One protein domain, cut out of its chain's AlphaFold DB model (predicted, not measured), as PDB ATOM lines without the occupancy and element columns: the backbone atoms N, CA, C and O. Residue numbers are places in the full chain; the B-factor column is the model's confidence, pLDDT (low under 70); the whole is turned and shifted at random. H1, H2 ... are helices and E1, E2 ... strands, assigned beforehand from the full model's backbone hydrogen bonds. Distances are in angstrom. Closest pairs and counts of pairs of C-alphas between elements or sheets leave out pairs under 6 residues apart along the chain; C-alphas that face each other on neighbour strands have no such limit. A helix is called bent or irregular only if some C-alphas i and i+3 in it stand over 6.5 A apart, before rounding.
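AT A GLANCE: This is residues 62 to 209 of the 554 residues of an uncharacterized protein of Anopheles christyi (UniProt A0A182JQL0). With little regular structure, the loose, elongated domain has two lobes: hairpins E1-E2 and E3-E4 with H1 and H3, then hairpins E5-E6, E7-E8 and E9-E10 with H2. Residues 108 to 122 lead across and H3 lies back in the first lobe. The 148 printed residues, 59 in named elements, run E1 E2 H1 E3 E4 E5 E6 H2 E7 E8 E9 E10 H3, class mixed. The radius of gyration of the C-alphas is 18.7 A, the spans 56 by 34 by 23 A.

HOW THE PARTS SIT: Antiparallel hairpins join E1, residues 66 to 69, to E2, 72 to 75 (N 67 to O 74, 3.0 A); E3, 94 to 97, to E4, 104 to 107 (N 97 to O 104, 2.8 A); E5, 123 to 126, to E6, 136 to 139 (N 124 to O 138, 2.8 A); E7, 149 to 152, to E8, 155 to 158 (N 150 to O 157, 2.8 A); and E9, 171 to 174, to E10, 191 to 193 (N 172 to O 192, 3.0 A). The closest C-alphas of E1 and E4, Cys 67 and Thr 104, are 5.3 A apart. Irregular H3, residues 198 to 207, has C-alphas 201 and 204 8.4 A apart; its Leu 200 C-alpha is 5.5 A from that of Phe 105 in E4, their closest pair. H1, residues 82 to 87, has its closest C-alpha to E3 at 7.4 A, Gln 85 to Cys 94; H2, residues 141 to 144, has its closest to E6 at 7.1 A, Leu 144 to Val 138. Every O i to N i+4 pair is within hydrogen-bond range in H1, 4 of 6 in H3; H2 is too short for one.

IN THESE COORDINATES: E1 begins at C-alpha 66 (-22.279, 33.498, 34.370); H3, 11.3 A long, ends at C-alpha 207 (-22.496, 39.003, 43.633).

THE WHOLE: The farthest C-alphas, Asp 63 and Glu 142, are 58.2 A apart. The printed part has no cut. The links E4 to E5, E8 to E9 and E9 to E10 are long. Residues 116 to 119, 121 and 185 have pLDDT under 70.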
ATOM      1  N   ARG A  62     -27.501  38.468  40.119       86.06
ATOM      2  CA  ARG A  62     -26.960  38.069  38.819       86.06
ATOM      3  C   ARG A  62     -27.139  36.566  38.577       86.06
ATOM      4  O   ARG A  62     -27.278  35.777  39.508       86.06
ATOM      5  N   ASP A  63     -27.092  36.153  37.311       88.06
ATOM      6  CA  ASP A  63     -27.129  34.736  36.940       88.06
ATOM      7  C   ASP A  63     -25.883  34.035  37.500       88.06
ATOM      8  O   ASP A  63     -24.777  34.220  36.989       88.06
ATOM      9  N   GLY A  64     -26.071  33.225  38.545       86.94
ATOM     10  CA  GLY A  64     -24.995  32.540  39.258       86.94
ATOM     11  C   GLY A  64     -24.182  31.559  38.408       86.94
ATOM     12  O   GLY A  64     -23.166  31.069  38.883       86.94
ATOM     13  N   ASN A  65     -24.576  31.285  37.158       90.56
ATOM     14  CA  ASN A  65     -23.817  30.458  36.214       90.56
ATOM     15  C   ASN A  65     -22.985  31.266  35.202       90.56
ATOM     16  O   ASN A  65     -22.360  30.675  34.313       90.56
ATOM     17  N   LYS A  66     -22.991  32.601  35.288       94.06
ATOM     18  CA  LYS A  66     -22.279  33.498  34.370       94.06
ATOM     19  C   LYS A  66     -21.337  34.423  35.120       94.06
ATOM     20  O   LYS A  66     -21.570  34.780  36.268       94.06
ATOM     21  N   CYS A  67     -20.291  34.845  34.426       94.25
ATOM     22  CA  CYS A  67     -19.350  35.830  34.938       94.25
ATOM     23  C   CYS A  67     -19.642  37.192  34.318       94.25
ATOM     24  O   CYS A  67     -20.120  37.286  33.188       94.25
ATOM     25  N   TYR A  68     -19.334  38.244  35.060       93.00
ATOM     26  CA  TYR A  68     -19.594  39.624  34.677       93.00
ATOM     27  C   TYR A  68     -18.278  40.379  34.758       93.00
ATOM     28  O   TYR A  68     -17.523  40.148  35.699       93.00
ATOM     29  N   PHE A  69     -17.974  41.195  33.757       92.12
ATOM     30  CA  PHE A  69     -16.791  42.051  33.774       92.12
ATOM     31  C   PHE A  69     -16.992  43.265  32.868       92.12
ATOM     32  O   PHE A  69     -17.355  43.091  31.703       92.12
ATOM     33  N   ASN A  70     -16.763  44.479  33.378       88.38
ATOM     34  CA  ASN A  70     -16.866  45.738  32.622       88.38
ATOM     35  C   ASN A  70     -18.207  45.883  31.871       88.38
ATOM     36  O   ASN A  70     -18.274  46.362  30.739       88.38
ATOM     37  N   GLY A  71     -19.299  45.421  32.490       87.62
ATOM     38  CA  GLY A  71     -20.646  45.439  31.902       87.62
ATOM     39  C   GLY A  71     -20.933  44.335  30.875       87.62
ATOM     40  O   GLY A  71     -22.063  44.235  30.396       87.62
ATOM     41  N   ASN A  72     -19.960  43.477  30.562       91.38
ATOM     42  CA  ASN A  72     -20.133  42.320  29.687       91.38
ATOM     43  C   ASN A  72     -20.499  41.064  30.487       91.38
ATOM     44  O   ASN A  72     -20.077  40.891  31.631       91.38
ATOM     45  N   ILE A  73     -21.258  40.161  29.860       94.06
ATOM     46  CA  ILE A  73     -21.705  38.894  30.454       94.06
ATOM     47  C   ILE A  73     -21.051  37.731  29.706       94.06
ATOM     48  O   ILE A  73     -21.183  37.611  28.487       94.06
ATOM     49  N   TYR A  74     -20.394  36.843  30.446       95.31
ATOM     50  CA  TYR A  74     -19.608  35.732  29.922       95.31
ATOM     51  C   TYR A  74     -20.235  34.396  30.335       95.31
ATOM     52  O   TYR A  74     -20.441  34.162  31.530       95.31
ATOM     53  N   PRO A  75     -20.537  33.492  29.384       95.94
ATOM     54  CA  PRO A  75     -20.960  32.139  29.724       95.94
ATOM     55  C   PRO A  75     -19.789  31.324  30.294       95.94
ATOM     56  O   PRO A  75     -18.622  31.632  30.045       95.94
ATOM     57  N   ALA A  76     -20.100  30.248  31.021       94.31
ATOM     58  CA  ALA A  76     -19.093  29.321  31.531       94.31
ATOM     59  C   ALA A  76     -18.154  28.823  30.413       94.31
ATOM     60  O   ALA A  76     -18.589  28.471  29.316       94.31
ATOM     61  N   GLY A  77     -16.852  28.815  30.693       92.56
ATOM     62  CA  GLY A  77     -15.788  28.469  29.753       92.56
ATOM     63  C   GLY A  77     -15.358  29.598  28.808       92.56
ATOM     64  O   GLY A  77     -14.334  29.458  28.139       92.56
ATOM     65  N   ALA A  78     -16.082  30.723  28.745       96.94
ATOM     66  CA  ALA A  78     -15.672  31.855  27.918       96.94
ATOM     67  C   ALA A  78     -14.410  32.524  28.471       96.94
ATOM     68  O   ALA A  78     -14.252  32.693  29.680       96.94
ATOM     69  N   LYS A  79     -13.521  32.930  27.564       96.00
ATOM     70  CA  LYS A  79     -12.320  33.703  27.893       96.00
ATOM     71  C   LYS A  79     -12.659  35.185  28.001       96.00
ATOM     72  O   LYS A  79     -13.574  35.656  27.322       96.00
ATOM     73  N   LEU A  80     -11.897  35.902  28.821       94.38
ATOM     74  CA  LEU A  80     -11.965  37.358  28.880       94.38
ATOM     75  C   LEU A  80     -11.658  37.965  27.498       94.38
ATOM     76  O   LEU A  80     -10.902  37.386  26.711       94.38
ATOM     77  N   ALA A  81     -12.278  39.102  27.176       93.44
ATOM     78  CA  ALA A  81     -12.062  39.750  25.886       93.44
ATOM     79  C   ALA A  81     -10.589  40.191  25.749       93.44
ATOM     80  O   ALA A  81     -10.012  40.642  26.736       93.44
ATOM     81  N   PRO A  82      -9.966  40.107  24.555       90.00
ATOM     82  CA  PRO A  82      -8.544  40.422  24.395       90.00
ATOM     83  C   PRO A  82      -8.139  41.823  24.875       90.00
ATOM     84  O   PRO A  82      -7.084  41.963  25.478       90.00
ATOM     85  N   ALA A  83      -8.985  42.835  24.654       88.12
ATOM     86  CA  ALA A  83      -8.713  44.206  25.091       88.12
ATOM     87  C   ALA A  83      -8.685  44.333  26.626       88.12
ATOM     88  O   ALA A  83      -7.778  44.947  27.179       88.12
ATOM     89  N   ASP A  84      -9.632  43.696  27.319       88.56
ATOM     90  CA  ASP A  84      -9.646  43.640  28.785       88.56
ATOM     91  C   ASP A  84      -8.462  42.809  29.316       88.56
ATOM     92  O   ASP A  84      -7.806  43.165  30.293       88.56
ATOM     93  N   GLN A  85      -8.140  41.711  28.629       88.75
ATOM     94  CA  GLN A  85      -7.032  40.825  28.975       88.75
ATOM     95  C   GLN A  85      -5.664  41.518  28.877       88.75
ATOM     96  O   GLN A  85      -4.777  41.212  29.675       88.75
ATOM     97  N   GLU A  86      -5.489  42.434  27.923       85.69
ATOM     98  CA  GLU A  86      -4.261  43.214  27.738       85.69
ATOM     99  C   GLU A  86      -4.028  44.191  28.897       85.69
ATOM    100  O   GLU A  86      -2.915  44.284  29.411       85.69
ATOM    101  N   VAL A  87      -5.082  44.865  29.367       84.62
ATOM    102  CA  VAL A  87      -4.992  45.837  30.468       84.62
ATOM    103  C   VAL A  87      -4.745  45.147  31.816       84.62
ATOM    104  O   VAL A  87      -4.014  45.674  32.653       84.62
ATOM    105  N   HIS A  88      -5.281  43.938  32.013       85.00
ATOM    106  CA  HIS A  88      -5.092  43.120  33.218       85.00
ATOM    107  C   HIS A  88      -3.970  42.085  33.056       85.00
ATOM    108  O   HIS A  88      -4.131  40.897  33.342       85.00
ATOM    109  N   SER A  89      -2.802  42.530  32.602       80.50
ATOM    110  CA  SER A  89      -1.695  41.653  32.201       80.50
ATOM    111  C   SER A  89      -1.086  40.791  33.305       80.50
ATOM    112  O   SER A  89      -0.484  39.763  32.999       80.50
ATOM    113  N   CYS A  90      -1.253  41.154  34.581       84.25
ATOM    114  CA  CYS A  90      -0.863  40.287  35.702       84.25
ATOM    115  C   CYS A  90      -1.753  39.053  35.848       84.25
ATOM    116  O   CYS A  90      -1.410  38.118  36.566       84.25
ATOM    117  N   SER A  91      -2.881  39.039  35.142       87.38
ATOM    118  CA  SER A  91      -3.806  37.923  35.052       87.38
ATOM    119  C   SER A  91      -3.894  37.403  33.618       87.38
ATOM    120  O   SER A  91      -4.974  37.450  33.041       87.38
ATOM    121  N   PRO A  92      -2.798  36.913  33.003       84.19
ATOM    122  CA  PRO A  92      -2.622  36.784  31.544       84.19
ATOM    123  C   PRO A  92      -3.618  35.862  30.833       84.19
ATOM    124  O   PRO A  92      -3.692  35.852  29.604       84.19
ATOM    125  N   ALA A  93      -4.340  35.040  31.588       89.31
ATOM    126  CA  ALA A  93      -5.378  34.181  31.061       89.31
ATOM    127  C   ALA A  93      -6.502  34.056  32.083       89.31
ATOM    128  O   ALA A  93      -6.351  33.354  33.084       89.31
ATOM    129  N   CYS A  94      -7.630  34.697  31.795       93.94
ATOM    130  CA  CYS A  94      -8.863  34.585  32.562       93.94
ATOM    131  C   CYS A  94      -9.942  33.846  31.766       93.94
ATOM    132  O   CYS A  94     -10.169  34.118  30.581       93.94
ATOM    133  N   PHE A  95     -10.661  32.942  32.427       94.62
ATOM    134  CA  PHE A  95     -11.873  32.338  31.877       94.62
ATOM    135  C   PHE A  95     -12.977  32.260  32.927       94.62
ATOM    136  O   PHE A  95     -12.708  32.146  34.123       94.62
ATOM    137  N   CYS A  96     -14.226  32.321  32.478       95.31
ATOM    138  CA  CYS A  96     -15.379  32.187  33.348       95.31
ATOM    139  C   CYS A  96     -15.532  30.736  33.815       95.31
ATOM    140  O   CYS A  96     -15.662  29.827  32.993       95.31
ATOM    141  N   SER A  97     -15.539  30.506  35.124       92.44
ATOM    142  CA  SER A  97     -15.705  29.187  35.727       92.44
ATOM    143  C   SER A  97     -17.003  29.128  36.521       92.44
ATOM    144  O   SER A  97     -17.214  29.928  37.422       92.44
ATOM    145  N   ASN A  98     -17.844  28.140  36.224       90.19
ATOM    146  CA  ASN A  98     -19.033  27.804  37.011       90.19
ATOM    147  C   ASN A  98     -18.775  26.663  38.013       90.19
ATOM    148  O   ASN A  98     -19.713  26.068  38.528       90.19
ATOM    149  N   HIS A  99     -17.506  26.323  38.268       84.62
ATOM    150  CA  HIS A  99     -17.132  25.419  39.364       84.62
ATOM    151  C   HIS A  99     -17.129  26.126  40.728       84.62
ATOM    152  O   HIS A  99     -16.903  25.489  41.753       84.62
ATOM    153  N   THR A 100     -17.326  27.442  40.736       76.50
ATOM    154  CA  THR A 100     -17.621  28.240  41.924       76.50
ATOM    155  C   THR A 100     -19.104  28.575  41.938       76.50
ATOM    156  O   THR A 100     -19.723  28.700  40.881       76.50
ATOM    157  N   GLU A 101     -19.656  28.764  43.129       80.31
ATOM    158  CA  GLU A 101     -21.029  29.221  43.311       80.31
ATOM    159  C   GLU A 101     -20.999  30.547  44.096       80.31
ATOM    160  O   GLU A 101     -20.614  30.535  45.267       80.31
ATOM    161  N   PRO A 102     -21.317  31.699  43.468       85.94
ATOM    162  CA  PRO A 102     -21.634  31.885  42.044       85.94
ATOM    163  C   PRO A 102     -20.397  31.770  41.126       85.94
ATOM    164  O   PRO A 102     -19.250  31.767  41.582       85.94
ATOM    165  N   ALA A 103     -20.624  31.678  39.815       90.19
ATOM    166  CA  ALA A 103     -19.586  31.594  38.793       90.19
ATOM    167  C   ALA A 103     -18.673  32.831  38.806       90.19
ATOM    168  O   ALA A 103     -19.136  33.970  38.867       90.19
ATOM    169  N   THR A 104     -17.360  32.615  38.714       91.56
ATOM    170  CA  THR A 104     -16.358  33.689  38.706       91.56
ATOM    171  C   THR A 104     -15.282  33.469  37.666       91.56
ATOM    172  O   THR A 104     -15.031  32.350  37.213       91.56
ATOM    173  N   PHE A 105     -14.568  34.540  37.327       93.56
ATOM    174  CA  PHE A 105     -13.332  34.393  36.580       93.56
ATOM    175  C   PHE A 105     -12.300  33.612  37.397       93.56
ATOM    176  O   PHE A 105     -12.081  33.854  38.583       93.56
ATOM    177  N   ARG A 106     -11.668  32.639  36.744       91.69
ATOM    178  CA  ARG A 106     -10.438  31.999  37.200       91.69
ATOM    179  C   ARG A 106      -9.327  32.509  36.302       91.69
ATOM    180  O   ARG A 106      -9.355  32.279  35.093       91.69
ATOM    181  N   CYS A 107      -8.385  33.220  36.903       89.50
ATOM    182  CA  CYS A 107      -7.252  33.800  36.208       89.50
ATOM    183  C   CYS A 107      -5.964  33.099  36.632       89.50
ATOM    184  O   CYS A 107      -5.779  32.796  37.811       89.50
ATOM    185  N   ALA A 108      -5.072  32.844  35.677       87.44
ATOM    186  CA  ALA A 108      -3.677  32.579  36.002       87.44
ATOM    187  C   ALA A 108      -3.067  33.848  36.610       87.44
ATOM    188  O   ALA A 108      -3.400  34.935  36.155       87.44
ATOM    189  N   SER A 109      -2.187  33.715  37.599       84.94
ATOM    190  CA  SER A 109      -1.390  34.827  38.130       84.94
ATOM    191  C   SER A 109       0.026  34.724  37.576       84.94
ATOM    192  O   SER A 109       0.552  33.614  37.466       84.94
ATOM    193  N   ILE A 110       0.634  35.852  37.213       82.81
ATOM    194  CA  ILE A 110       2.069  35.903  36.924       82.81
ATOM    195  C   ILE A 110       2.803  36.332  38.185       82.81
ATOM    196  O   ILE A 110       2.583  37.432  38.687       82.81
ATOM    197  N   ASP A 111       3.729  35.488  38.625       79.12
ATOM    198  CA  ASP A 111       4.739  35.867  39.600       79.12
ATOM    199  C   ASP A 111       5.946  36.443  38.860       79.12
ATOM    200  O   ASP A 111       6.556  35.794  38.005       79.12
ATOM    201  N   CYS A 112       6.277  37.691  39.165       81.19
ATOM    202  CA  CYS A 112       7.362  38.394  38.506       81.19
ATOM    203  C   CYS A 112       8.702  38.062  39.169       81.19
ATOM    204  O   CYS A 112       8.912  38.335  40.350       81.19
ATOM    205  N   PHE A 113       9.621  37.472  38.399       73.25
ATOM    206  CA  PHE A 113      10.917  37.006  38.899       73.25
ATOM    207  C   PHE A 113      11.776  38.136  39.482       73.25
ATOM    208  O   PHE A 113      12.577  37.891  40.379       73.25
ATOM    209  N   GLU A 114      11.589  39.381  39.036       74.75
ATOM    210  CA  GLU A 114      12.276  40.535  39.619       74.75
ATOM    211  C   GLU A 114      11.917  40.809  41.088       74.75
ATOM    212  O   GLU A 114      12.645  41.538  41.751       74.75
ATOM    213  N   PHE A 115      10.831  40.233  41.611       71.69
ATOM    214  CA  PHE A 115      10.511  40.289  43.041       71.69
ATOM    215  C   PHE A 115      11.156  39.147  43.838       71.69
ATOM    216  O   PHE A 115      11.172  39.192  45.064       71.69
ATOM    217  N   SER A 116      11.701  38.139  43.152       59.16
ATOM    218  CA  SER A 116      12.370  36.986  43.761       59.16
ATOM    219  C   SER A 116      13.867  37.210  43.980       59.16
ATOM    220  O   SER A 116      14.471  36.512  44.791       59.16
ATOM    221  N   GLU A 117      14.476  38.164  43.270       53.62
ATOM    222  CA  GLU A 117      15.888  38.516  43.424       53.62
ATOM    223  C   GLU A 117      16.049  39.998  43.785       53.62
ATOM    224  O   GLU A 117      15.450  40.857  43.137       53.62
ATOM    225  N   PRO A 118      16.895  40.340  44.771       56.94
ATOM    226  CA  PRO A 118      17.188  41.732  45.073       56.94
ATOM    227  C   PRO A 118      17.783  42.431  43.848       56.94
ATOM    228  O   PRO A 118      18.825  42.031  43.319       56.94
ATOM    229  N   THR A 119      17.144  43.520  43.416       63.25
ATOM    230  CA  THR A 119      17.698  44.391  42.380       63.25
ATOM    231  C   THR A 119      19.073  44.891  42.840       63.25
ATOM    232  O   THR A 119      19.189  45.538  43.883       63.25
ATOM    233  N   LYS A 120      20.132  44.578  42.082       74.19
ATOM    234  CA  LYS A 120      21.507  45.013  42.403       74.19
ATOM    235  C   LYS A 120      21.576  46.546  42.488       74.19
ATOM    236  O   LYS A 120      20.819  47.226  41.800       74.19
ATOM    237  N   GLU A 121      22.494  47.083  43.302       63.47
ATOM    238  CA  GLU A 121      22.603  48.519  43.658       63.47
ATOM    239  C   GLU A 121      22.846  49.492  42.479       63.47
ATOM    240  O   GLU A 121      22.921  50.702  42.670       63.47
ATOM    241  N   ASP A 122      22.925  48.996  41.249       82.44
ATOM    242  CA  ASP A 122      23.095  49.752  40.013       82.44
ATOM    243  C   ASP A 122      22.195  49.242  38.876       82.44
ATOM    244  O   ASP A 122      22.504  49.476  37.708       82.44
ATOM    245  N   CYS A 123      21.112  48.538  39.202       85.75
ATOM    246  CA  CYS A 123      20.168  47.976  38.246       85.75
ATOM    247  C   CYS A 123      18.782  48.616  38.380       85.75
ATOM    248  O   CYS A 123      18.266  48.777  39.481       85.75
ATOM    249  N   ILE A 124      18.146  48.926  37.252       87.62
ATOM    250  CA  ILE A 124      16.790  49.473  37.192       87.62
ATOM    251  C   ILE A 124      15.917  48.599  36.292       87.62
ATOM    252  O   ILE A 124      16.253  48.356  35.131       87.62
ATOM    253  N   HIS A 125      14.782  48.153  36.828       90.12
ATOM    254  CA  HIS A 125      13.750  47.447  36.076       90.12
ATOM    255  C   HIS A 125      12.967  48.412  35.187       90.12
ATOM    256  O   HIS A 125      12.515  49.466  35.640       90.12
ATOM    257  N   GLN A 126      12.802  48.038  33.921       88.94
ATOM    258  CA  GLN A 126      12.056  48.802  32.934       88.94
ATOM    259  C   GLN A 126      10.759  48.076  32.589       88.94
ATOM    260  O   GLN A 126      10.762  46.910  32.191       88.94
ATOM    261  N   TYR A 127       9.655  48.795  32.745       89.50
ATOM    262  CA  TYR A 127       8.304  48.288  32.581       89.50
ATOM    263  C   TYR A 127       7.648  48.878  31.335       89.50
ATOM    264  O   TYR A 127       7.856  50.042  30.985       89.50
ATOM    265  N   THR A 128       6.802  48.078  30.694       86.81
ATOM    266  CA  THR A 128       5.892  48.549  29.650       86.81
ATOM    267  C   THR A 128       4.566  48.983  30.268       86.81
ATOM    268  O   THR A 128       4.256  48.629  31.408       86.81
ATOM    269  N   LEU A 129       3.778  49.763  29.520       80.62
ATOM    270  CA  LEU A 129       2.520  50.354  29.991       80.62
ATOM    271  C   LEU A 129       1.531  49.317  30.548       80.62
ATOM    272  O   LEU A 129       0.929  49.517  31.595       80.62
ATOM    273  N   HIS A 130       1.398  48.195  29.851       81.38
ATOM    274  CA  HIS A 130       0.532  47.093  30.253       81.38
ATOM    275  C   HIS A 130       1.348  45.868  30.667       81.38
ATOM    276  O   HIS A 130       0.835  44.765  30.655       81.38
ATOM    277  N   GLY A 131       2.630  46.007  31.003       83.25
ATOM    278  CA  GLY A 131       3.454  44.880  31.441       83.25
ATOM    279  C   GLY A 131       3.259  44.593  32.924       83.25
ATOM    280  O   GLY A 131       3.469  45.481  33.750       83.25
ATOM    281  N   CYS A 132       2.903  43.353  33.276       85.94
ATOM    282  CA  CYS A 132       2.847  42.955  34.683       85.94
ATOM    283  C   CYS A 132       4.232  43.005  35.327       85.94
ATOM    284  O   CYS A 132       4.409  43.605  36.389       85.94
ATOM    285  N   CYS A 133       5.208  42.424  34.632       88.25
ATOM    286  CA  CYS A 133       6.594  42.330  35.059       88.25
ATOM    287  C   CYS A 133       7.491  43.235  34.216       88.25
ATOM    288  O   CYS A 133       7.089  43.764  33.173       88.25
ATOM    289  N   ALA A 134       8.718  43.417  34.678       89.31
ATOM    290  CA  ALA A 134       9.752  44.143  33.980       89.31
ATOM    291  C   ALA A 134      10.088  43.416  32.676       89.31
ATOM    292  O   ALA A 134      10.344  42.214  32.660       89.31
ATOM    293  N   GLU A 135      10.122  44.154  31.571       89.00
ATOM    294  CA  GLU A 135      10.544  43.598  30.284       89.00
ATOM    295  C   GLU A 135      12.058  43.360  30.280       89.00
ATOM    296  O   GLU A 135      12.563  42.408  29.683       89.00
ATOM    297  N   LYS A 136      12.798  44.246  30.953       89.25
ATOM    298  CA  LYS A 136      14.255  44.190  31.045       89.25
ATOM    299  C   LYS A 136      14.775  44.946  32.261       89.25
ATOM    300  O   LYS A 136      14.063  45.728  32.887       89.25
ATOM    301  N   THR A 137      16.060  44.754  32.529       89.81
ATOM    302  CA  THR A 137      16.792  45.437  33.599       89.81
ATOM    303  C   THR A 137      18.028  46.109  33.012       89.81
ATOM    304  O   THR A 137      18.804  45.474  32.294       89.81
ATOM    305  N   VAL A 138      18.230  47.393  33.307       90.38
ATOM    306  CA  VAL A 138      19.422  48.149  32.901       90.38
ATOM    307  C   VAL A 138      20.356  48.260  34.092       90.38
ATOM    308  O   VAL A 138      19.965  48.823  35.105       90.38
ATOM    309  N   CYS A 139      21.576  47.740  33.959       90.50
ATOM    310  CA  CYS A 139      22.569  47.720  35.032       90.50
ATOM    311  C   CYS A 139      23.850  48.485  34.680       90.50
ATOM    312  O   CYS A 139      24.302  48.436  33.529       90.50
ATOM    313  N   GLY A 140      24.474  49.091  35.688       89.50
ATOM    314  CA  GLY A 140      25.750  49.795  35.602       89.50
ATOM    315  C   GLY A 140      25.582  51.311  35.576       89.50
ATOM    316  O   GLY A 140      24.852  51.845  34.741       89.50
ATOM    317  N   LYS A 141      26.327  52.011  36.442       86.19
ATOM    318  CA  LYS A 141      26.283  53.480  36.593       86.19
ATOM    319  C   LYS A 141      26.379  54.234  35.264       86.19
ATOM    320  O   LYS A 141      25.526  55.061  34.979       86.19
ATOM    321  N   GLU A 142      27.323  53.863  34.397       89.00
ATOM    322  CA  GLU A 142      27.505  54.497  33.079       89.00
ATOM    323  C   GLU A 142      26.290  54.365  32.144       89.00
ATOM    324  O   GLU A 142      26.126  55.153  31.212       89.00
ATOM    325  N   LYS A 143      25.473  53.318  32.323       89.94
ATOM    326  CA  LYS A 143      24.239  53.129  31.552       89.94
ATOM    327  C   LYS A 143      23.082  53.882  32.189       89.94
ATOM    328  O   LYS A 143      22.287  54.447  31.451       89.94
ATOM    329  N   LEU A 144      23.015  53.916  33.522       88.50
ATOM    330  CA  LEU A 144      22.002  54.673  34.259       88.50
ATOM    331  C   LEU A 144      22.136  56.183  34.039       88.50
ATOM    332  O   LEU A 144      21.132  56.839  33.803       88.50
ATOM    333  N   GLU A 145      23.359  56.718  33.996       87.00
ATOM    334  CA  GLU A 145      23.635  58.136  33.690       87.00
ATOM    335  C   GLU A 145      23.169  58.565  32.286       87.00
ATOM    336  O   GLU A 145      23.062  59.755  32.001       87.00
ATOM    337  N   LYS A 146      22.903  57.605  31.392       90.19
ATOM    338  CA  LYS A 146      22.372  57.854  30.041       90.19
ATOM    339  C   LYS A 146      20.852  57.745  29.968       90.19
ATOM    340  O   LYS A 146      20.292  58.063  28.921       90.19
ATOM    341  N   LEU A 147      20.200  57.245  31.018       90.62
ATOM    342  CA  LEU A 147      18.747  57.158  31.074       90.62
ATOM    343  C   LEU A 147      18.163  58.521  31.420       90.62
ATOM    344  O   LEU A 147      18.745  59.293  32.183       90.62
ATOM    345  N   THR A 148      16.975  58.789  30.892       92.31
ATOM    346  CA  THR A 148      16.210  59.955  31.328       92.31
ATOM    347  C   THR A 148      15.906  59.853  32.822       92.31
ATOM    348  O   THR A 148      15.507  58.790  33.297       92.31
ATOM    349  N   GLN A 149      16.067  60.960  33.544       92.25
ATOM    350  CA  GLN A 149      15.697  61.080  34.952       92.25
ATOM    351  C   GLN A 149      14.373  61.834  35.083       92.25
ATOM    352  O   GLN A 149      14.159  62.850  34.422       92.25
ATOM    353  N   CYS A 150      13.505  61.347  35.958       93.06
ATOM    354  CA  CYS A 150      12.241  61.973  36.324       93.06
ATOM    355  C   CYS A 150      12.211  62.207  37.830       93.06
ATOM    356  O   CYS A 150      12.818  61.456  38.589       93.06
ATOM    357  N   TYR A 151      11.468  63.220  38.263       91.25
ATOM    358  CA  TYR A 151      11.300  63.533  39.679       91.25
ATOM    359  C   TYR A 151       9.816  63.525  40.025       91.25
ATOM    360  O   TYR A 151       9.045  64.223  39.373       91.25
ATOM    361  N   LEU A 152       9.428  62.745  41.033       87.88
ATOM    362  CA  LEU A 152       8.066  62.676  41.571       87.88
ATOM    363  C   LEU A 152       8.157  62.622  43.097       87.88
ATOM    364  O   LEU A 152       8.901  61.800  43.627       87.88
ATOM    365  N   ASP A 153       7.422  63.489  43.799       84.31
ATOM    366  CA  ASP A 153       7.361  63.546  45.271       84.31
ATOM    367  C   ASP A 153       8.742  63.521  45.965       84.31
ATOM    368  O   ASP A 153       8.977  62.738  46.892       84.31
ATOM    369  N   ASP A 154       9.668  64.353  45.474       85.19
ATOM    370  CA  ASP A 154      11.065  64.467  45.929       85.19
ATOM    371  C   ASP A 154      11.908  63.182  45.784       85.19
ATOM    372  O   ASP A 154      12.971  63.045  46.397       85.19
ATOM    373  N   ARG A 155      11.469  62.232  44.950       87.69
ATOM    374  CA  ARG A 155      12.243  61.050  44.548       87.69
ATOM    375  C   ARG A 155      12.662  61.118  43.087       87.69
ATOM    376  O   ARG A 155      11.869  61.464  42.217       87.69
ATOM    377  N   GLU A 156      13.909  60.727  42.837       89.62
ATOM    378  CA  GLU A 156      14.459  60.510  41.500       89.62
ATOM    379  C   GLU A 156      14.077  59.113  40.987       89.62
ATOM    380  O   GLU A 156      14.160  58.119  41.713       89.62
ATOM    381  N   TYR A 157      13.690  59.054  39.720       91.50
ATOM    382  CA  TYR A 157      13.378  57.844  38.975       91.50
ATOM    383  C   TYR A 157      14.117  57.856  37.639       91.50
ATOM    384  O   TYR A 157      14.361  58.911  37.060       91.50
ATOM    385  N   TYR A 158      14.419  56.675  37.117       92.75
ATOM    386  CA  TYR A 158      15.039  56.474  35.815       92.75
ATOM    387  C   TYR A 158      14.025  55.977  34.789       92.75
ATOM    388  O   TYR A 158      13.025  55.331  35.113       92.75
ATOM    389  N   GLU A 159      14.321  56.250  33.525       92.75
ATOM    390  CA  GLU A 159      13.499  55.881  32.382       92.75
ATOM    391  C   GLU A 159      13.031  54.419  32.431       92.75
ATOM    392  O   GLU A 159      13.825  53.490  32.607       92.75
ATOM    393  N   GLY A 160      11.727  54.216  32.249       88.62
ATOM    394  CA  GLY A 160      11.070  52.911  32.291       88.62
ATOM    395  C   GLY A 160      10.598  52.472  33.681       88.62
ATOM    396  O   GLY A 160       9.879  51.477  33.767       88.62
ATOM    397  N   GLN A 161      10.935  53.189  34.758       90.44
ATOM    398  CA  GLN A 161      10.385  52.891  36.084       90.44
ATOM    399  C   GLN A 161       8.915  53.296  36.202       90.44
ATOM    400  O   GLN A 161       8.499  54.326  35.667       90.44
ATOM    401  N   ARG A 162       8.156  52.505  36.972       89.31
ATOM    402  CA  ARG A 162       6.838  52.893  37.481       89.31
ATOM    403  C   ARG A 162       6.995  53.810  38.695       89.31
ATOM    404  O   ARG A 162       7.836  53.569  39.559       89.31
ATOM    405  N   MET A 163       6.171  54.843  38.751       90.38
ATOM    406  CA  MET A 163       6.148  55.872  39.784       90.38
ATOM    407  C   MET A 163       4.714  55.993  40.310       90.38
ATOM    408  O   MET A 163       3.772  55.924  39.524       90.38
ATOM    409  N   TYR A 164       4.538  56.159  41.618       87.50
ATOM    410  CA  TYR A 164       3.222  56.181  42.265       87.50
ATOM    411  C   TYR A 164       3.067  57.500  43.025       87.50
ATOM    412  O   TYR A 164       3.740  57.665  44.044       87.50
ATOM    413  N   PRO A 165       2.255  58.445  42.520       86.50
ATOM    414  CA  PRO A 165       2.044  59.731  43.175       86.50
ATOM    415  C   PRO A 165       1.326  59.562  44.515       86.50
ATOM    416  O   PRO A 165       0.351  58.816  44.607       86.50
ATOM    417  N   LYS A 166       1.767  60.284  45.547       81.06
ATOM    418  CA  LYS A 166       1.141  60.233  46.880       81.06
ATOM    419  C   LYS A 166      -0.262  60.838  46.906       81.06
ATOM    420  O   LYS A 166      -1.165  60.256  47.500       81.06
ATOM    421  N   GLU A 167      -0.433  61.986  46.252       78.75
ATOM    422  CA  GLU A 167      -1.693  62.747  46.251       78.75
ATOM    423  C   GLU A 167      -2.731  62.182  45.264       78.75
ATOM    424  O   GLU A 167      -3.924  62.435  45.395       78.75
ATOM    425  N   GLU A 168      -2.294  61.357  44.308       81.00
ATOM    426  CA  GLU A 168      -3.148  60.690  43.317       81.00
ATOM    427  C   GLU A 168      -2.978  59.162  43.432       81.00
ATOM    428  O   GLU A 168      -2.435  58.526  42.525       81.00
ATOM    429  N   PRO A 169      -3.431  58.532  44.535       80.31
ATOM    430  CA  PRO A 169      -3.133  57.129  44.849       80.31
ATOM    431  C   PRO A 169      -3.738  56.125  43.855       80.31
ATOM    432  O   PRO A 169      -3.409  54.941  43.905       80.31
ATOM    433  N   CYS A 170      -4.636  56.581  42.973       84.12
ATOM    434  CA  CYS A 170      -5.194  55.794  41.875       84.12
ATOM    435  C   CYS A 170      -4.506  55.966  40.530       84.12
ATOM    436  O   CYS A 170      -4.957  55.386  39.541       84.12
ATOM    437  N   LYS A 171      -3.419  56.726  40.488       87.12
ATOM    438  CA  LYS A 171      -2.604  56.862  39.298       87.12
ATOM    439  C   LYS A 171      -1.272  56.171  39.499       87.12
ATOM    440  O   LYS A 171      -0.725  56.076  40.594       87.12
ATOM    441  N   PHE A 172      -0.721  55.719  38.392       88.38
ATOM    442  CA  PHE A 172       0.672  55.338  38.295       88.38
ATOM    443  C   PHE A 172       1.244  55.969  37.039       88.38
ATOM    444  O   PHE A 172       0.570  56.089  36.017       88.38
ATOM    445  N   CYS A 173       2.491  56.400  37.113       90.88
ATOM    446  CA  CYS A 173       3.180  57.058  36.023       90.88
ATOM    447  C   CYS A 173       4.401  56.252  35.600       90.88
ATOM    448  O   CYS A 173       4.935  55.454  36.368       90.88
ATOM    449  N   TYR A 174       4.875  56.484  34.383       91.56
ATOM    450  CA  TYR A 174       6.153  55.961  33.919       91.56
ATOM    451  C   TYR A 174       7.146  57.093  33.772       91.56
ATOM    452  O   TYR A 174       6.834  58.120  33.167       91.56
ATOM    453  N   CYS A 175       8.363  56.889  34.272       92.62
ATOM    454  CA  CYS A 175       9.432  57.809  33.942       92.62
ATOM    455  C   CYS A 175       9.769  57.660  32.457       92.62
ATOM    456  O   CYS A 175      10.228  56.607  32.008       92.62
ATOM    457  N   LYS A 176       9.502  58.712  31.685       90.62
ATOM    458  CA  LYS A 176       9.755  58.796  30.247       90.62
ATOM    459  C   LYS A 176      10.268  60.193  29.890       90.62
ATOM    460  O   LYS A 176      10.008  61.142  30.635       90.62
ATOM    461  N   PRO A 177      10.945  60.346  28.739       88.12
ATOM    462  CA  PRO A 177      11.267  61.657  28.186       88.12
ATOM    463  C   PRO A 177      10.051  62.587  28.161       88.12
ATOM    464  O   PRO A 177       8.997  62.229  27.636       88.12
ATOM    465  N   GLY A 178      10.205  63.783  28.736       83.31
ATOM    466  CA  GLY A 178       9.135  64.781  28.814       83.31
ATOM    467  C   GLY A 178       8.141  64.583  29.962       83.31
ATOM    468  O   GLY A 178       7.079  65.196  29.935       83.31
ATOM    469  N   PHE A 179       8.449  63.744  30.960       90.00
ATOM    470  CA  PHE A 179       7.659  63.685  32.191       90.00
ATOM    471  C   PHE A 179       7.702  65.025  32.940       90.00
ATOM    472  O   PHE A 179       8.776  65.510  33.296       90.00
ATOM    473  N   ASP A 180       6.525  65.588  33.208       85.94
ATOM    474  CA  ASP A 180       6.354  66.814  33.983       85.94
ATOM    475  C   ASP A 180       5.581  66.522  35.274       85.94
ATOM    476  O   ASP A 180       4.382  66.226  35.248       85.94
ATOM    477  N   ASN A 181       6.273  66.646  36.406       84.06
ATOM    478  CA  ASN A 181       5.717  66.430  37.739       84.06
ATOM    479  C   ASN A 181       4.520  67.350  38.048       84.06
ATOM    480  O   ASN A 181       3.613  66.969  38.780       84.06
ATOM    481  N   SER A 182       4.475  68.550  37.460       81.44
ATOM    482  CA  SER A 182       3.405  69.521  37.719       81.44
ATOM    483  C   SER A 182       2.055  69.131  37.105       81.44
ATOM    484  O   SER A 182       1.025  69.694  37.471       81.44
ATOM    485  N   THR A 183       2.038  68.144  36.203       82.81
ATOM    486  CA  THR A 183       0.833  67.733  35.459       82.81
ATOM    487  C   THR A 183       0.226  66.416  35.942       82.81
ATOM    488  O   THR A 183      -0.778  65.980  35.392       82.81
ATOM    489  N   VAL A 184       0.787  65.773  36.975       80.12
ATOM    490  CA  VAL A 184       0.365  64.442  37.468       80.12
ATOM    491  C   VAL A 184      -1.117  64.391  37.891       80.12
ATOM    492  O   VAL A 184      -1.804  63.401  37.631       80.12
ATOM    493  N   GLY A 185      -1.638  65.479  38.470       67.69
ATOM    494  CA  GLY A 185      -3.061  65.636  38.813       67.69
ATOM    495  C   GLY A 185      -3.979  65.993  37.631       67.69
ATOM    496  O   GLY A 185      -5.193  66.035  37.789       67.69
ATOM    497  N   ALA A 186      -3.424  66.226  36.440       72.94
ATOM    498  CA  ALA A 186      -4.135  66.625  35.225       72.94
ATOM    499  C   ALA A 186      -3.908  65.601  34.088       72.94
ATOM    500  O   ALA A 186      -3.588  64.437  34.344       72.94
ATOM    501  N   ASP A 187      -4.075  66.027  32.831       72.44
ATOM    502  CA  ASP A 187      -3.835  65.213  31.634       72.44
ATOM    503  C   ASP A 187      -2.326  65.028  31.370       72.44
ATOM    504  O   ASP A 187      -1.750  65.625  30.457       72.44
ATOM    505  N   ASN A 188      -1.653  64.204  32.181       80.69
ATOM    506  CA  ASN A 188      -0.268  63.800  31.931       80.69
ATOM    507  C   ASN A 188      -0.230  62.523  31.068       80.69
ATOM    508  O   ASN A 188      -0.682  61.470  31.521       80.69
ATOM    509  N   PRO A 189       0.368  62.553  29.861       85.94
ATOM    510  CA  PRO A 189       0.382  61.408  28.943       85.94
ATOM    511  C   PRO A 189       1.206  60.208  29.439       85.94
ATOM    512  O   PRO A 189       1.139  59.128  28.846       85.94
ATOM    513  N   ASN A 190       2.002  60.391  30.493       89.31
ATOM    514  CA  ASN A 190       2.813  59.354  31.121       89.31
ATOM    515  C   ASN A 190       2.187  58.797  32.404       89.31
ATOM    516  O   ASN A 190       2.796  57.913  33.007       89.31
ATOM    517  N   CYS A 191       1.026  59.303  32.825       89.44
ATOM    518  CA  CYS A 191       0.286  58.831  33.988       89.44
ATOM    519  C   CYS A 191      -1.015  58.162  33.555       89.44
ATOM    520  O   CYS A 191      -1.684  58.598  32.622       89.44
ATOM    521  N   TYR A 192      -1.365  57.085  34.244       87.38
ATOM    522  CA  TYR A 192      -2.461  56.206  33.876       87.38
ATOM    523  C   TYR A 192      -3.260  55.831  35.115       87.38
ATOM    524  O   TYR A 192      -2.715  55.711  36.212       87.38
ATOM    525  N   GLU A 193      -4.558  55.627  34.922       85.88
ATOM    526  CA  GLU A 193      -5.456  55.152  35.968       85.88
ATOM    527  C   GLU A 193      -5.183  53.684  36.293       85.88
ATOM    528  O   GLU A 193      -5.175  52.822  35.410       85.88
ATOM    529  N   THR A 194      -5.022  53.386  37.577       86.06
ATOM    530  CA  THR A 194      -4.967  52.022  38.090       86.06
ATOM    531  C   THR A 194      -6.308  51.330  37.856       86.06
ATOM    532  O   THR A 194      -7.367  51.906  38.111       86.06
ATOM    533  N   GLN A 195      -6.255  50.087  37.380       86.44
ATOM    534  CA  GLN A 195      -7.409  49.204  37.227       86.44
ATOM    535  C   GLN A 195      -7.282  48.074  38.249       86.44
ATOM    536  O   GLN A 195      -6.371  47.252  38.156       86.44
ATOM    537  N   CYS A 196      -8.171  48.039  39.234       87.56
ATOM    538  CA  CYS A 196      -8.159  47.058  40.311       87.56
ATOM    539  C   CYS A 196      -8.709  45.698  39.866       87.56
ATOM    540  O   CYS A 196      -8.407  44.688  40.495       87.56
ATOM    541  N   GLY A 197      -9.519  45.659  38.802       89.69
ATOM    542  CA  GLY A 197     -10.083  44.424  38.261       89.69
ATOM    543  C   GLY A 197     -11.083  43.781  39.220       89.69
ATOM    544  O   GLY A 197     -11.070  42.561  39.397       89.69
ATOM    545  N   LEU A 198     -11.932  44.586  39.875       91.31
ATOM    546  CA  LEU A 198     -12.780  44.112  40.980       91.31
ATOM    547  C   LEU A 198     -13.651  42.911  40.593       91.31
ATOM    548  O   LEU A 198     -13.708  41.931  41.330       91.31
ATOM    549  N   GLU A 199     -14.293  42.943  39.428       90.94
ATOM    550  CA  GLU A 199     -15.135  41.833  38.967       90.94
ATOM    551  C   GLU A 199     -14.322  40.582  38.552       90.94
ATOM    552  O   GLU A 199     -14.840  39.467  38.646       90.94
ATOM    553  N   LEU A 200     -13.034  40.723  38.194       90.56
ATOM    554  CA  LEU A 200     -12.141  39.577  37.933       90.56
ATOM    555  C   LEU A 200     -11.743  38.872  39.230       90.56
ATOM    556  O   LEU A 200     -11.783  37.646  39.304       90.56
ATOM    557  N   HIS A 201     -11.360  39.642  40.251       86.94
ATOM    558  CA  HIS A 201     -10.757  39.108  41.477       86.94
ATOM    559  C   HIS A 201     -11.759  38.883  42.616       86.94
ATOM    560  O   HIS A 201     -11.518  38.079  43.518       86.94
ATOM    561  N   ALA A 202     -12.892  39.583  42.586       88.88
ATOM    562  CA  ALA A 202     -13.895  39.576  43.643       88.88
ATOM    563  C   ALA A 202     -15.326  39.389  43.119       88.88
ATOM    564  O   ALA A 202     -16.272  39.638  43.862       88.88
ATOM    565  N   GLY A 203     -15.506  38.894  41.889       88.56
ATOM    566  CA  GLY A 203     -16.824  38.707  41.269       88.56
ATOM    567  C   GLY A 203     -17.837  37.969  42.155       88.56
ATOM    568  O   GLY A 203     -18.954  38.453  42.328       88.56
ATOM    569  N   ALA A 204     -17.436  36.867  42.803       87.62
ATOM    570  CA  ALA A 204     -18.313  36.150  43.739       87.62
ATOM    571  C   ALA A 204     -18.703  37.008  44.942       87.62
ATOM    572  O   ALA A 204     -19.859  37.018  45.345       87.62
ATOM    573  N   ARG A 205     -17.747  37.748  45.509       89.50
ATOM    574  CA  ARG A 205     -17.990  38.613  46.668       89.50
ATOM    575  C   ARG A 205     -18.942  39.754  46.307       89.50
ATOM    576  O   ARG A 205     -19.882  40.014  47.046       89.50
ATOM    577  N   ILE A 206     -18.758  40.369  45.143       90.69
ATOM    578  CA  ILE A 206     -19.660  41.407  44.628       90.69
ATOM    579  C   ILE A 206     -21.075  40.843  44.447       90.69
ATOM    580  O   ILE A 206     -22.033  41.443  44.925       90.69
ATOM    581  N   ALA A 207     -21.204  39.662  43.832       87.50
ATOM    582  CA  ALA A 207     -22.496  39.003  43.633       87.50
ATOM    583  C   ALA A 207     -23.196  38.634  44.956       87.50
ATOM    584  O   ALA A 207     -24.422  38.675  45.033       87.50
ATOM    585  N   MET A 208     -22.428  38.328  46.006       87.06
ATOM    586  CA  MET A 208     -22.929  38.086  47.367       87.06
ATOM    587  C   MET A 208     -23.249  39.375  48.148       87.06
ATOM    588  O   MET A 208     -23.642  39.306  49.311       87.06
ATOM    589  N   GLY A 209     -23.080  40.557  47.546       88.88
ATOM    590  CA  GLY A 209     -23.337  41.839  48.204       88.88
ATOM    591  C   GLY A 209     -22.267  42.242  49.222       88.88
ATOM    592  O   GLY A 209     -22.548  43.028  50.127       88.88
TER     593      GLY A 209